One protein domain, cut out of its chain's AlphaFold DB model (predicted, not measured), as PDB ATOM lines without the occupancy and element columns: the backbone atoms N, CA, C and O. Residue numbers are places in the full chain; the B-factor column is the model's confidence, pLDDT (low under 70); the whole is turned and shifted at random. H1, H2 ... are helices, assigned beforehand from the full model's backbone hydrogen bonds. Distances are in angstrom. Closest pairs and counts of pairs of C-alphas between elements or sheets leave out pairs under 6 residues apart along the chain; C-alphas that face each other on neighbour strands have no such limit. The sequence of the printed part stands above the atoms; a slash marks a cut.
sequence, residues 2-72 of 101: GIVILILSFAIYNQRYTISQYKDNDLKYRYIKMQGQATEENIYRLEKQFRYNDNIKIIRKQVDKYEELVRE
ATOM      1  N   GLY A   2     -45.724 -34.222 -39.550       90.44
ATOM      2  CA  GLY A   2     -44.921 -35.433 -39.275       90.44
ATOM      3  C   GLY A   2     -43.446 -35.376 -39.707       90.44
ATOM      4  O   GLY A   2     -42.571 -35.713 -38.920       90.44
ATOM      5  N   ILE A   3     -43.149 -34.869 -40.910       95.00
ATOM      6  CA  ILE A   3     -41.762 -34.753 -41.417       95.00
ATOM      7  C   ILE A   3     -40.916 -33.820 -40.538       95.00
ATOM      8  O   ILE A   3     -39.781 -34.140 -40.204       95.00
ATOM      9  N   VAL A   4     -41.490 -32.690 -40.113       95.75
ATOM     10  CA  VAL A   4     -40.811 -31.727 -39.232       95.75
ATOM     11  C   VAL A   4     -40.493 -32.367 -37.879       95.75
ATOM     12  O   VAL A   4     -39.385 -32.206 -37.378       95.75
ATOM     13  N   ILE A   5     -41.422 -33.149 -37.321       96.12
ATOM     14  CA  ILE A   5     -41.202 -33.883 -36.067       96.12
ATOM     15  C   ILE A   5     -40.052 -34.887 -36.224       96.12
ATOM     16  O   ILE A   5     -39.165 -34.909 -35.377       96.12
ATOM     17  N   LEU A   6     -40.008 -35.657 -37.316       96.94
ATOM     18  CA  LEU A   6     -38.928 -36.621 -37.569       96.94
ATOM     19  C   LEU A   6     -37.553 -35.944 -37.690       96.94
ATOM     20  O   LEU A   6     -36.586 -36.420 -37.096       96.94
ATOM     21  N   ILE A   7     -37.473 -34.813 -38.402       96.69
ATOM     22  CA  ILE A   7     -36.236 -34.025 -38.528       96.69
ATOM     23  C   ILE A   7     -35.771 -33.533 -37.151       96.69
ATOM     24  O   ILE A   7     -34.598 -33.680 -36.806       96.69
ATOM     25  N   LEU A   8     -36.684 -32.994 -36.337       97.00
ATOM     26  CA  LEU A   8     -36.366 -32.521 -34.989       97.00
ATOM     27  C   LEU A   8     -35.933 -33.666 -34.065       97.00
ATOM     28  O   LEU A   8     -34.958 -33.520 -33.331       97.00
ATOM     29  N   SER A   9     -36.600 -34.821 -34.121       96.69
ATOM     30  CA  SER A   9     -36.206 -36.007 -33.354       96.69
ATOM     31  C   SER A   9     -34.803 -36.487 -33.726       96.69
ATOM     32  O   SER A   9     -34.009 -36.790 -32.836       96.69
ATOM     33  N   PHE A  10     -34.470 -36.503 -35.019       96.81
ATOM     34  CA  PHE A  10     -33.133 -36.861 -35.491       96.81
ATOM     35  C   PHE A  10     -32.071 -35.856 -35.023       96.81
ATOM     36  O   PHE A  10     -31.022 -36.250 -34.513       96.81
ATOM     37  N   ALA A  11     -32.363 -34.554 -35.111       96.94
ATOM     38  CA  ALA A  11     -31.471 -33.508 -34.617       96.94
ATOM     39  C   ALA A  11     -31.206 -33.643 -33.107       96.94
ATOM     40  O   ALA A  11     -30.052 -33.607 -32.677       96.94
ATOM     41  N   ILE A  12     -32.253 -33.873 -32.304       97.12
ATOM     42  CA  ILE A  12     -32.131 -34.079 -30.853       97.12
ATOM     43  C   ILE A  12     -31.319 -35.341 -30.544       97.12
ATOM     44  O   ILE A  12     -30.486 -35.325 -29.638       97.12
ATOM     45  N   TYR A  13     -31.540 -36.434 -31.277       96.50
ATOM     46  CA  TYR A  13     -30.778 -37.670 -31.096       96.50
ATOM     47  C   TYR A  13     -29.277 -37.441 -31.317       96.50
ATOM     48  O   TYR A  13     -28.473 -37.775 -30.446       96.50
ATOM     49  N   ASN A  14     -28.910 -36.788 -32.424       95.06
ATOM     50  CA  ASN A  14     -27.514 -36.472 -32.727       95.06
ATOM     51  C   ASN A  14     -26.898 -35.546 -31.674       95.06
ATOM     52  O   ASN A  14     -25.780 -35.784 -31.226       95.06
ATOM     53  N   GLN A  15     -27.636 -34.531 -31.214       95.69
ATOM     54  CA  GLN A  15     -27.173 -33.671 -30.124       95.69
ATOM     55  C   GLN A  15     -26.906 -34.467 -28.845       95.69
ATOM     56  O   GLN A  15     -25.848 -34.311 -28.238       95.69
ATOM     57  N   ARG A  16     -27.828 -35.348 -28.438       94.25
ATOM     58  CA  ARG A  16     -27.650 -36.190 -27.243       94.25
ATOM     59  C   ARG A  16     -26.445 -37.113 -27.373       94.25
ATOM     60  O   ARG A  16     -25.693 -37.246 -26.410       94.25
ATOM     61  N   TYR A  17     -26.251 -37.711 -28.545       93.00
ATOM     62  CA  TYR A  17     -25.092 -38.550 -28.826       93.00
ATOM     63  C   TYR A  17     -23.785 -37.759 -28.680       93.00
ATOM     64  O   TYR A  17     -22.922 -38.145 -27.894       93.00
ATOM     65  N   THR A  18     -23.681 -36.603 -29.336       93.12
ATOM     66  CA  THR A  18     -22.505 -35.725 -29.263       93.12
ATOM     67  C   THR A  18     -22.219 -35.261 -27.832       93.12
ATOM     68  O   THR A  18     -21.080 -35.315 -27.376       93.12
ATOM     69  N   ILE A  19     -23.252 -34.868 -27.080       94.19
ATOM     70  CA  ILE A  19     -23.110 -34.479 -25.669       94.19
ATOM     71  C   ILE A  19     -22.588 -35.647 -24.825       94.19
ATOM     72  O   ILE A  19     -21.750 -35.437 -23.948       94.19
ATOM     73  N   SER A  20     -23.063 -36.871 -25.072       89.81
ATOM     74  CA  SER A  20     -22.559 -38.060 -24.377       89.81
ATOM     75  C   SER A  20     -21.076 -38.281 -24.668       89.81
ATOM     76  O   SER A  20     -20.303 -38.472 -23.736       89.81
ATOM     77  N   GLN A  21     -20.667 -38.173 -25.937       91.62
ATOM     78  CA  GLN A  21     -19.264 -38.322 -26.335       91.62
ATOM     79  C   GLN A  21     -18.361 -37.282 -25.663       91.62
ATOM     80  O   GLN A  21     -17.293 -37.626 -25.168       91.62
ATOM     81  N   TYR A  22     -18.795 -36.020 -25.568       94.19
ATOM     82  CA  TYR A  22     -18.019 -34.997 -24.861       94.19
ATOM     83  C   TYR A  22     -17.863 -35.290 -23.368       94.19
ATOM     84  O   TYR A  22     -16.776 -35.104 -22.826       94.19
ATOM     85  N   LYS A  23     -18.912 -35.791 -22.708       94.25
ATOM     86  CA  LYS A  23     -18.832 -36.195 -21.295       94.25
ATOM     87  C   LYS A  23     -17.884 -37.373 -21.081       94.25
ATOM     88  O   LYS A  23     -17.163 -37.403 -20.086       94.25
ATOM     89  N   ASP A  24     -17.884 -38.333 -21.999       95.31
ATOM     90  CA  ASP A  24     -16.990 -39.485 -21.924       95.31
ATOM     91  C   ASP A  24     -15.535 -39.074 -22.182       95.31
ATOM     92  O   ASP A  24     -14.642 -39.504 -21.456       95.31
ATOM     93  N   ASN A  25     -15.297 -38.182 -23.146       95.38
ATOM     94  CA  ASN A  25     -13.964 -37.659 -23.447       95.38
ATOM     95  C   ASN A  25     -13.382 -36.828 -22.297       95.38
ATOM     96  O   ASN A  25     -12.203 -36.985 -21.980       95.38
ATOM     97  N   ASP A  26     -14.198 -36.000 -21.638       97.25
ATOM     98  CA  ASP A  26     -13.793 -35.300 -20.413       97.25
ATOM     99  C   ASP A  26     -13.331 -36.294 -19.335       97.25
ATOM    100  O   ASP A  26     -12.245 -36.158 -18.770       97.25
ATOM    101  N   LEU A  27     -14.116 -37.350 -19.098       97.75
ATOM    102  CA  LEU A  27     -13.768 -38.359 -18.103       97.75
ATOM    103  C   LEU A  27     -12.488 -39.125 -18.476       97.75
ATOM    104  O   LEU A  27     -11.658 -39.380 -17.603       97.75
ATOM    105  N   LYS A  28     -12.300 -39.467 -19.758       96.94
ATOM    106  CA  LYS A  28     -11.060 -40.091 -20.251       96.94
ATOM    107  C   LYS A  28      -9.850 -39.197 -19.997       96.94
ATOM    108  O   LYS A  28      -8.839 -39.677 -19.490       96.94
ATOM    109  N   TYR A  29      -9.959 -37.904 -20.302       96.69
ATOM    110  CA  TYR A  29      -8.891 -36.937 -20.062       96.69
ATOM    111  C   TYR A  29      -8.525 -36.855 -18.576       96.69
ATOM    112  O   TYR A  29      -7.354 -37.001 -18.220       96.69
ATOM    113  N   ARG A  30      -9.521 -36.696 -17.694       97.88
ATOM    114  CA  ARG A  30      -9.295 -36.654 -16.240       97.88
ATOM    115  C   ARG A  30      -8.677 -37.949 -15.715       97.88
ATOM    116  O   ARG A  30      -7.765 -37.899 -14.892       97.88
ATOM    117  N   TYR A  31      -9.090 -39.100 -16.242       97.44
ATOM    118  CA  TYR A  31      -8.493 -40.387 -15.893       97.44
ATOM    119  C   TYR A  31      -7.020 -40.487 -16.307       97.44
ATOM    120  O   TYR A  31      -6.184 -40.867 -15.492       97.44
ATOM    121  N   ILE A  32      -6.674 -40.103 -17.539       96.38
ATOM    122  CA  ILE A  32      -5.276 -40.091 -18.006       96.38
ATOM    123  C   ILE A  32      -4.436 -39.140 -17.148       96.38
ATOM    124  O   ILE A  32      -3.334 -39.495 -16.726       96.38
ATOM    125  N   LYS A  33      -4.977 -37.959 -16.825       95.94
ATOM    126  CA  LYS A  33      -4.328 -36.992 -15.933       95.94
ATOM    127  C   LYS A  33      -4.074 -37.580 -14.542       95.94
ATOM    128  O   LYS A  33      -2.986 -37.399 -14.009       95.94
ATOM    129  N   MET A  34      -5.041 -38.308 -13.980       96.44
ATOM    130  CA  MET A  34      -4.892 -39.023 -12.708       96.44
ATOM    131  C   MET A  34      -3.798 -40.099 -12.764       96.44
ATOM    132  O   MET A  34      -3.058 -40.258 -11.801       96.44
ATOM    133  N   GLN A  35      -3.680 -40.840 -13.872       94.50
ATOM    134  CA  GLN A  35      -2.648 -41.873 -14.026       94.50
ATOM    135  C   GLN A  35      -1.227 -41.295 -14.149       94.50
ATOM    136  O   GLN A  35      -0.260 -42.026 -13.951       94.50
ATOM    137  N   GLY A  36      -1.083 -40.014 -14.505       94.19
ATOM    138  CA  GLY A  36       0.213 -39.342 -14.653       94.19
ATOM    139  C   GLY A  36       1.023 -39.764 -15.886       94.19
ATOM    140  O   GLY A  36       2.142 -39.295 -16.072       94.19
ATOM    141  N   GLN A  37       0.472 -40.627 -16.744       90.69
ATOM    142  CA  GLN A  37       1.118 -41.119 -17.960       90.69
ATOM    143  C   GLN A  37       0.093 -41.407 -19.063       90.69
ATOM    144  O   GLN A  37      -0.968 -41.981 -18.817       90.69
ATOM    145  N   ALA A  38       0.448 -41.057 -20.298       91.38
ATOM    146  CA  ALA A  38      -0.382 -41.233 -21.488       91.38
ATOM    147  C   ALA A  38       0.311 -42.153 -22.506       91.38
ATOM    148  O   ALA A  38       0.616 -41.745 -23.623       91.38
ATOM    149  N   THR A  39       0.616 -43.389 -22.101       94.44
ATOM    150  CA  THR A  39       1.184 -44.391 -23.015       94.44
ATOM    151  C   THR A  39       0.113 -44.927 -23.963       94.44
ATOM    152  O   THR A  39      -1.072 -44.973 -23.619       94.44
ATOM    153  N   GLU A  40       0.527 -45.384 -25.144       94.56
ATOM    154  CA  GLU A  40      -0.379 -45.997 -26.126       94.56
ATOM    155  C   GLU A  40      -1.156 -47.178 -25.529       94.56
ATOM    156  O   GLU A  40      -2.365 -47.293 -25.729       94.56
ATOM    157  N   GLU A  41      -0.490 -48.015 -24.726       93.88
ATOM    158  CA  GLU A  41      -1.127 -49.144 -24.048       93.88
ATOM    159  C   GLU A  41      -2.211 -48.683 -23.062       93.88
ATOM    160  O   GLU A  41      -3.314 -49.236 -23.045       93.88
ATOM    161  N   ASN A  42      -1.935 -47.648 -22.262       91.75
ATOM    162  CA  ASN A  42      -2.900 -47.120 -21.301       91.75
ATOM    163  C   ASN A  42      -4.120 -46.523 -22.008       91.75
ATOM    164  O   ASN A  42      -5.252 -46.774 -21.589       91.75
ATOM    165  N   ILE A  43      -3.903 -45.793 -23.105       94.88
ATOM    166  CA  ILE A  43      -4.981 -45.233 -23.928       94.88
ATOM    167  C   ILE A  43      -5.809 -46.364 -24.547       94.88
ATOM    168  O   ILE A  43      -7.033 -46.367 -24.433       94.88
ATOM    169  N   TYR A  44      -5.165 -47.377 -25.129       95.31
ATOM    170  CA  TYR A  44      -5.853 -48.524 -25.721       95.31
ATOM    171  C   TYR A  44      -6.709 -49.289 -24.698       95.31
ATOM    172  O   TYR A  44      -7.867 -49.635 -24.962       95.31
ATOM    173  N   ARG A  45      -6.170 -49.534 -23.499       93.88
ATOM    174  CA  ARG A  45      -6.901 -50.192 -22.406       93.88
ATOM    175  C   ARG A  45      -8.092 -49.358 -21.942       93.88
ATOM    176  O   ARG A  45      -9.166 -49.922 -21.728       93.88
ATOM    177  N   LEU A  46      -7.917 -48.043 -21.831       95.50
ATOM    178  CA  LEU A  46      -8.983 -47.112 -21.471       95.50
ATOM    179  C   LEU A  46     -10.111 -47.130 -22.510       95.50
ATOM    180  O   LEU A  46     -11.277 -47.291 -22.155       95.50
ATOM    181  N   GLU A  47      -9.779 -47.069 -23.800       94.94
ATOM    182  CA  GLU A  47     -10.765 -47.169 -24.883       94.94
ATOM    183  C   GLU A  47     -11.550 -48.487 -24.831       94.94
ATOM    184  O   GLU A  47     -12.772 -48.507 -25.002       94.94
ATOM    185  N   LYS A  48     -10.882 -49.606 -24.523       95.19
ATOM    186  CA  LYS A  48     -11.557 -50.901 -24.343       95.19
ATOM    187  C   LYS A  48     -12.537 -50.879 -23.167       95.19
ATOM    188  O   LYS A  48     -13.615 -51.466 -23.270       95.19
ATOM    189  N   GLN A  49     -12.196 -50.206 -22.069       95.06
ATOM    190  CA  GLN A  49     -13.083 -50.074 -20.912       95.06
ATOM    191  C   GLN A  49     -14.340 -49.265 -21.248       95.06
ATOM    192  O   GLN A  49     -15.434 -49.688 -20.879       95.06
ATOM    193  N   PHE A  50     -14.207 -48.182 -22.018       94.81
ATOM    194  CA  PHE A  50     -15.323 -47.318 -22.427       94.81
ATOM    195  C   PHE A  50     -16.326 -47.976 -23.388       94.81
ATOM    196  O   PHE A  50     -17.384 -47.410 -23.644       94.81
ATOM    197  N   ARG A  51     -16.069 -49.203 -23.863       91.88
ATOM    198  CA  ARG A  51     -17.082 -50.002 -24.576       91.88
ATOM    199  C   ARG A  51     -18.212 -50.503 -23.671       91.88
ATOM    200  O   ARG A  51     -19.261 -50.881 -24.184       91.88
ATOM    201  N   TYR A  52     -18.007 -50.530 -22.352       91.38
ATOM    202  CA  TYR A  52     -18.970 -51.073 -21.392       91.38
ATOM    203  C   TYR A  52     -19.355 -50.028 -20.342       91.38
ATOM    204  O   TYR A  52     -18.508 -49.529 -19.599       91.38
ATOM    205  N   ASN A  53     -20.656 -49.749 -20.217       87.50
ATOM    206  CA  ASN A  53     -21.180 -48.706 -19.325       87.50
ATOM    207  C   ASN A  53     -20.801 -48.892 -17.847       87.50
ATOM    208  O   ASN A  53     -20.619 -47.906 -17.131       87.50
ATOM    209  N   ASP A  54     -20.671 -50.131 -17.367       91.06
ATOM    210  CA  ASP A  54     -20.312 -50.377 -15.967       91.06
ATOM    211  C   ASP A  54     -18.857 -50.006 -15.662       91.06
ATOM    212  O   ASP A  54     -18.574 -49.459 -14.596       91.06
ATOM    213  N   ASN A  55     -17.951 -50.165 -16.632       93.44
ATOM    214  CA  ASN A  55     -16.572 -49.702 -16.494       93.44
ATOM    215  C   ASN A  55     -16.500 -48.173 -16.426       93.44
ATOM    216  O   ASN A  55     -15.752 -47.637 -15.613       93.44
ATOM    217  N   ILE A  56     -17.314 -47.465 -17.218       94.75
ATOM    218  CA  ILE A  56     -17.378 -45.994 -17.196       94.75
ATOM    219  C   ILE A  56     -17.774 -45.496 -15.798       94.75
ATOM    220  O   ILE A  56     -17.182 -44.548 -15.283       94.75
ATOM    221  N   LYS A  57     -18.738 -46.157 -15.139       94.88
ATOM    222  CA  LYS A  57     -19.138 -45.820 -13.760       94.88
ATOM    223  C   LYS A  57     -18.001 -46.032 -12.761       94.88
ATOM    224  O   LYS A  57     -17.841 -45.223 -11.850       94.88
ATOM    225  N   ILE A  58     -17.230 -47.110 -12.911       96.44
ATOM    226  CA  ILE A  58     -16.080 -47.403 -12.046       96.44
ATOM    227  C   ILE A  58     -14.992 -46.343 -12.237       96.44
ATOM    228  O   ILE A  58     -14.527 -45.773 -11.253       96.44
ATOM    229  N   ILE A  59     -14.645 -46.032 -13.486       97.12
ATOM    230  CA  ILE A  59     -13.664 -44.999 -13.835       97.12
ATOM    231  C   ILE A  59     -14.083 -43.647 -13.258       97.12
ATOM    232  O   ILE A  59     -13.272 -42.983 -12.622       97.12
ATOM    233  N   ARG A  60     -15.361 -43.271 -13.392       97.62
ATOM    234  CA  ARG A  60     -15.898 -42.036 -12.805       97.62
ATOM    235  C   ARG A  60     -15.664 -41.970 -11.300       97.62
ATOM    236  O   ARG A  60     -15.086 -41.004 -10.828       97.62
ATOM    237  N   LYS A  61     -16.006 -43.031 -10.562       98.06
ATOM    238  CA  LYS A  61     -15.762 -43.092  -9.111       98.06
ATOM    239  C   LYS A  61     -14.280 -42.987  -8.747       98.06
ATOM    240  O   LYS A  61     -13.954 -42.399  -7.723       98.06
ATOM    241  N   GLN A  62     -13.394 -43.583  -9.546       97.81
ATOM    242  CA  GLN A  62     -11.950 -43.500  -9.316       97.81
ATOM    243  C   GLN A  62     -11.437 -42.071  -9.503       97.81
ATOM    244  O   GLN A  62     -10.744 -41.566  -8.624       97.81
ATOM    245  N   VAL A  63     -11.821 -41.426 -10.610       98.31
ATOM    246  CA  VAL A  63     -11.462 -40.032 -10.899       98.31
ATOM    247  C   VAL A  63     -12.005 -39.104  -9.820       98.31
ATOM    248  O   VAL A  63     -11.228 -38.366  -9.228       98.31
ATOM    249  N   ASP A  64     -13.297 -39.193  -9.502       98.31
ATOM    250  CA  ASP A  64     -13.935 -38.296  -8.534       98.31
ATOM    251  C   ASP A  64     -13.267 -38.407  -7.148       98.31
ATOM    252  O   ASP A  64     -12.960 -37.391  -6.525       98.31
ATOM    253  N   LYS A  65     -12.951 -39.632  -6.698       98.56
ATOM    254  CA  LYS A  65     -12.238 -39.865  -5.432       98.56
ATOM    255  C   LYS A  65     -10.821 -39.287  -5.449       98.56
ATOM    256  O   LYS A  65     -10.374 -38.724  -4.455       98.56
ATOM    257  N   TYR A  66     -10.091 -39.452  -6.548       98.31
ATOM    258  CA  TYR A  66      -8.751 -38.884  -6.672       98.31
ATOM    259  C   TYR A  66      -8.783 -37.353  -6.650       98.31
ATOM    260  O   TYR A  66      -8.002 -36.733  -5.934       98.31
ATOM    261  N   GLU A  67      -9.705 -36.739  -7.391       98.31
ATOM    262  CA  GLU A  67      -9.851 -35.282  -7.451       98.31
ATOM    263  C   GLU A  67     -10.270 -34.681  -6.103       98.31
ATOM    264  O   GLU A  67      -9.840 -33.581  -5.756       98.31
ATOM    265  N   GLU A  68     -11.077 -35.398  -5.320       98.56
ATOM    266  CA  GLU A  68     -11.383 -35.048  -3.932       98.56
ATOM    267  C   GLU A  68     -10.130 -35.084  -3.049       98.56
ATOM    268  O   GLU A  68      -9.793 -34.072  -2.438       98.56
ATOM    269  N   LEU A  69      -9.372 -36.183  -3.069       98.50
ATOM    270  CA  LEU A  69      -8.149 -36.316  -2.270       98.50
ATOM    271  C   LEU A  69      -7.091 -35.263  -2.624       98.50
ATOM    272  O   LEU A  69      -6.463 -34.693  -1.733       98.50
ATOM    273  N   VAL A  70      -6.898 -34.972  -3.913       98.00
ATOM    274  CA  VAL A  70      -5.956 -33.933  -4.365       98.00
ATOM    275  C   VAL A  70      -6.374 -32.558  -3.847       98.00
ATOM    276  O   VAL A  70      -5.528 -31.775  -3.416       98.00
ATOM    277  N   ARG A  71      -7.677 -32.261  -3.854       98.25
ATOM    278  CA  ARG A  71      -8.217 -31.001  -3.332       98.25
ATOM    279  C   ARG A  71      -8.006 -30.883  -1.826       98.25
ATOM    280  O   ARG A  71      -7.498 -29.865  -1.370       98.25
ATOM    281  N   GLU A  72      -8.332 -31.929  -1.071       98.56
ATOM    282  CA  GLU A  72      -8.134 -31.965   0.382       98.56
ATOM    283  C   GLU A  72      -6.660 -31.797   0.764       98.56
ATOM    284  O   GLU A  72      -6.341 -31.092   1.722       98.56
TER     285      GLU A  72
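AT A GLANCE: This is residues 2 to 72 of the 101 residues of an uncharacterized protein of termite gut metagenome (UniProt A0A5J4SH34). One long, straight helix, H1, sticks out as an arm with residues 2 to 23, while its later part joins H2 and H3 in a small head. In the head the short helix H2 folds back along the chain's path, and H3 then crosses the last part of H1 steeply. The printed part has 71 residues, with three named helices in the order H1, H2, H3, no named strand, and the class all helix. The whole is only just loose, close to extended, with a radius of gyration of the C-alphas of 16.2 A, and spans 52 by 30 by 19 A; the arm makes the length.

IN THESE COORDINATES: H1 runs from residue 2 to 35, 49.7 A from C-alpha 2 at (-44.921, -35.433, -39.275) to C-alpha 35 at (-2.648, -41.873, -14.026). H2 takes residues 40 to 49. H3 takes residues 53 to 72, 29.0 A long, and ends with C-alpha 72 at (-8.134, -31.965, 0.382).

HOW THE PARTS SIT: H1 and H3 touch, with residues 27 to 34 of H1 and 59 to 66 of H3 alone; their closest C-alphas, of Tyr 31 and Val 63, are 5.8 A apart. They run the same way at a steep tilt of 50 degrees. H2 is close to H1 but not clearly touching, the closest C-alphas being those of Lys 28 and Leu 46 at 7.4 A; they run opposite ways at a steep tilt of 47 degrees. H2 and H3 are also close but not clearly touching, with C-alphas 49 and 55 closest at 5.6 A, and run opposite ways at a steep tilt of 60 degrees. In H1, H2 and H3 every O i to N i+4 pair is within hydrogen-bond range.

THE WHOLE: The C-alphas farthest apart, of Gly 2 and Glu 72, are 54.2 A apart. Without residues 2 to 23, which stand free, the body spans 31 by 23 by 13 A. Both links are tight, and the printed part has no cut. The mean pLDDT of the printed part is 95.4, and no printed residue is under 70.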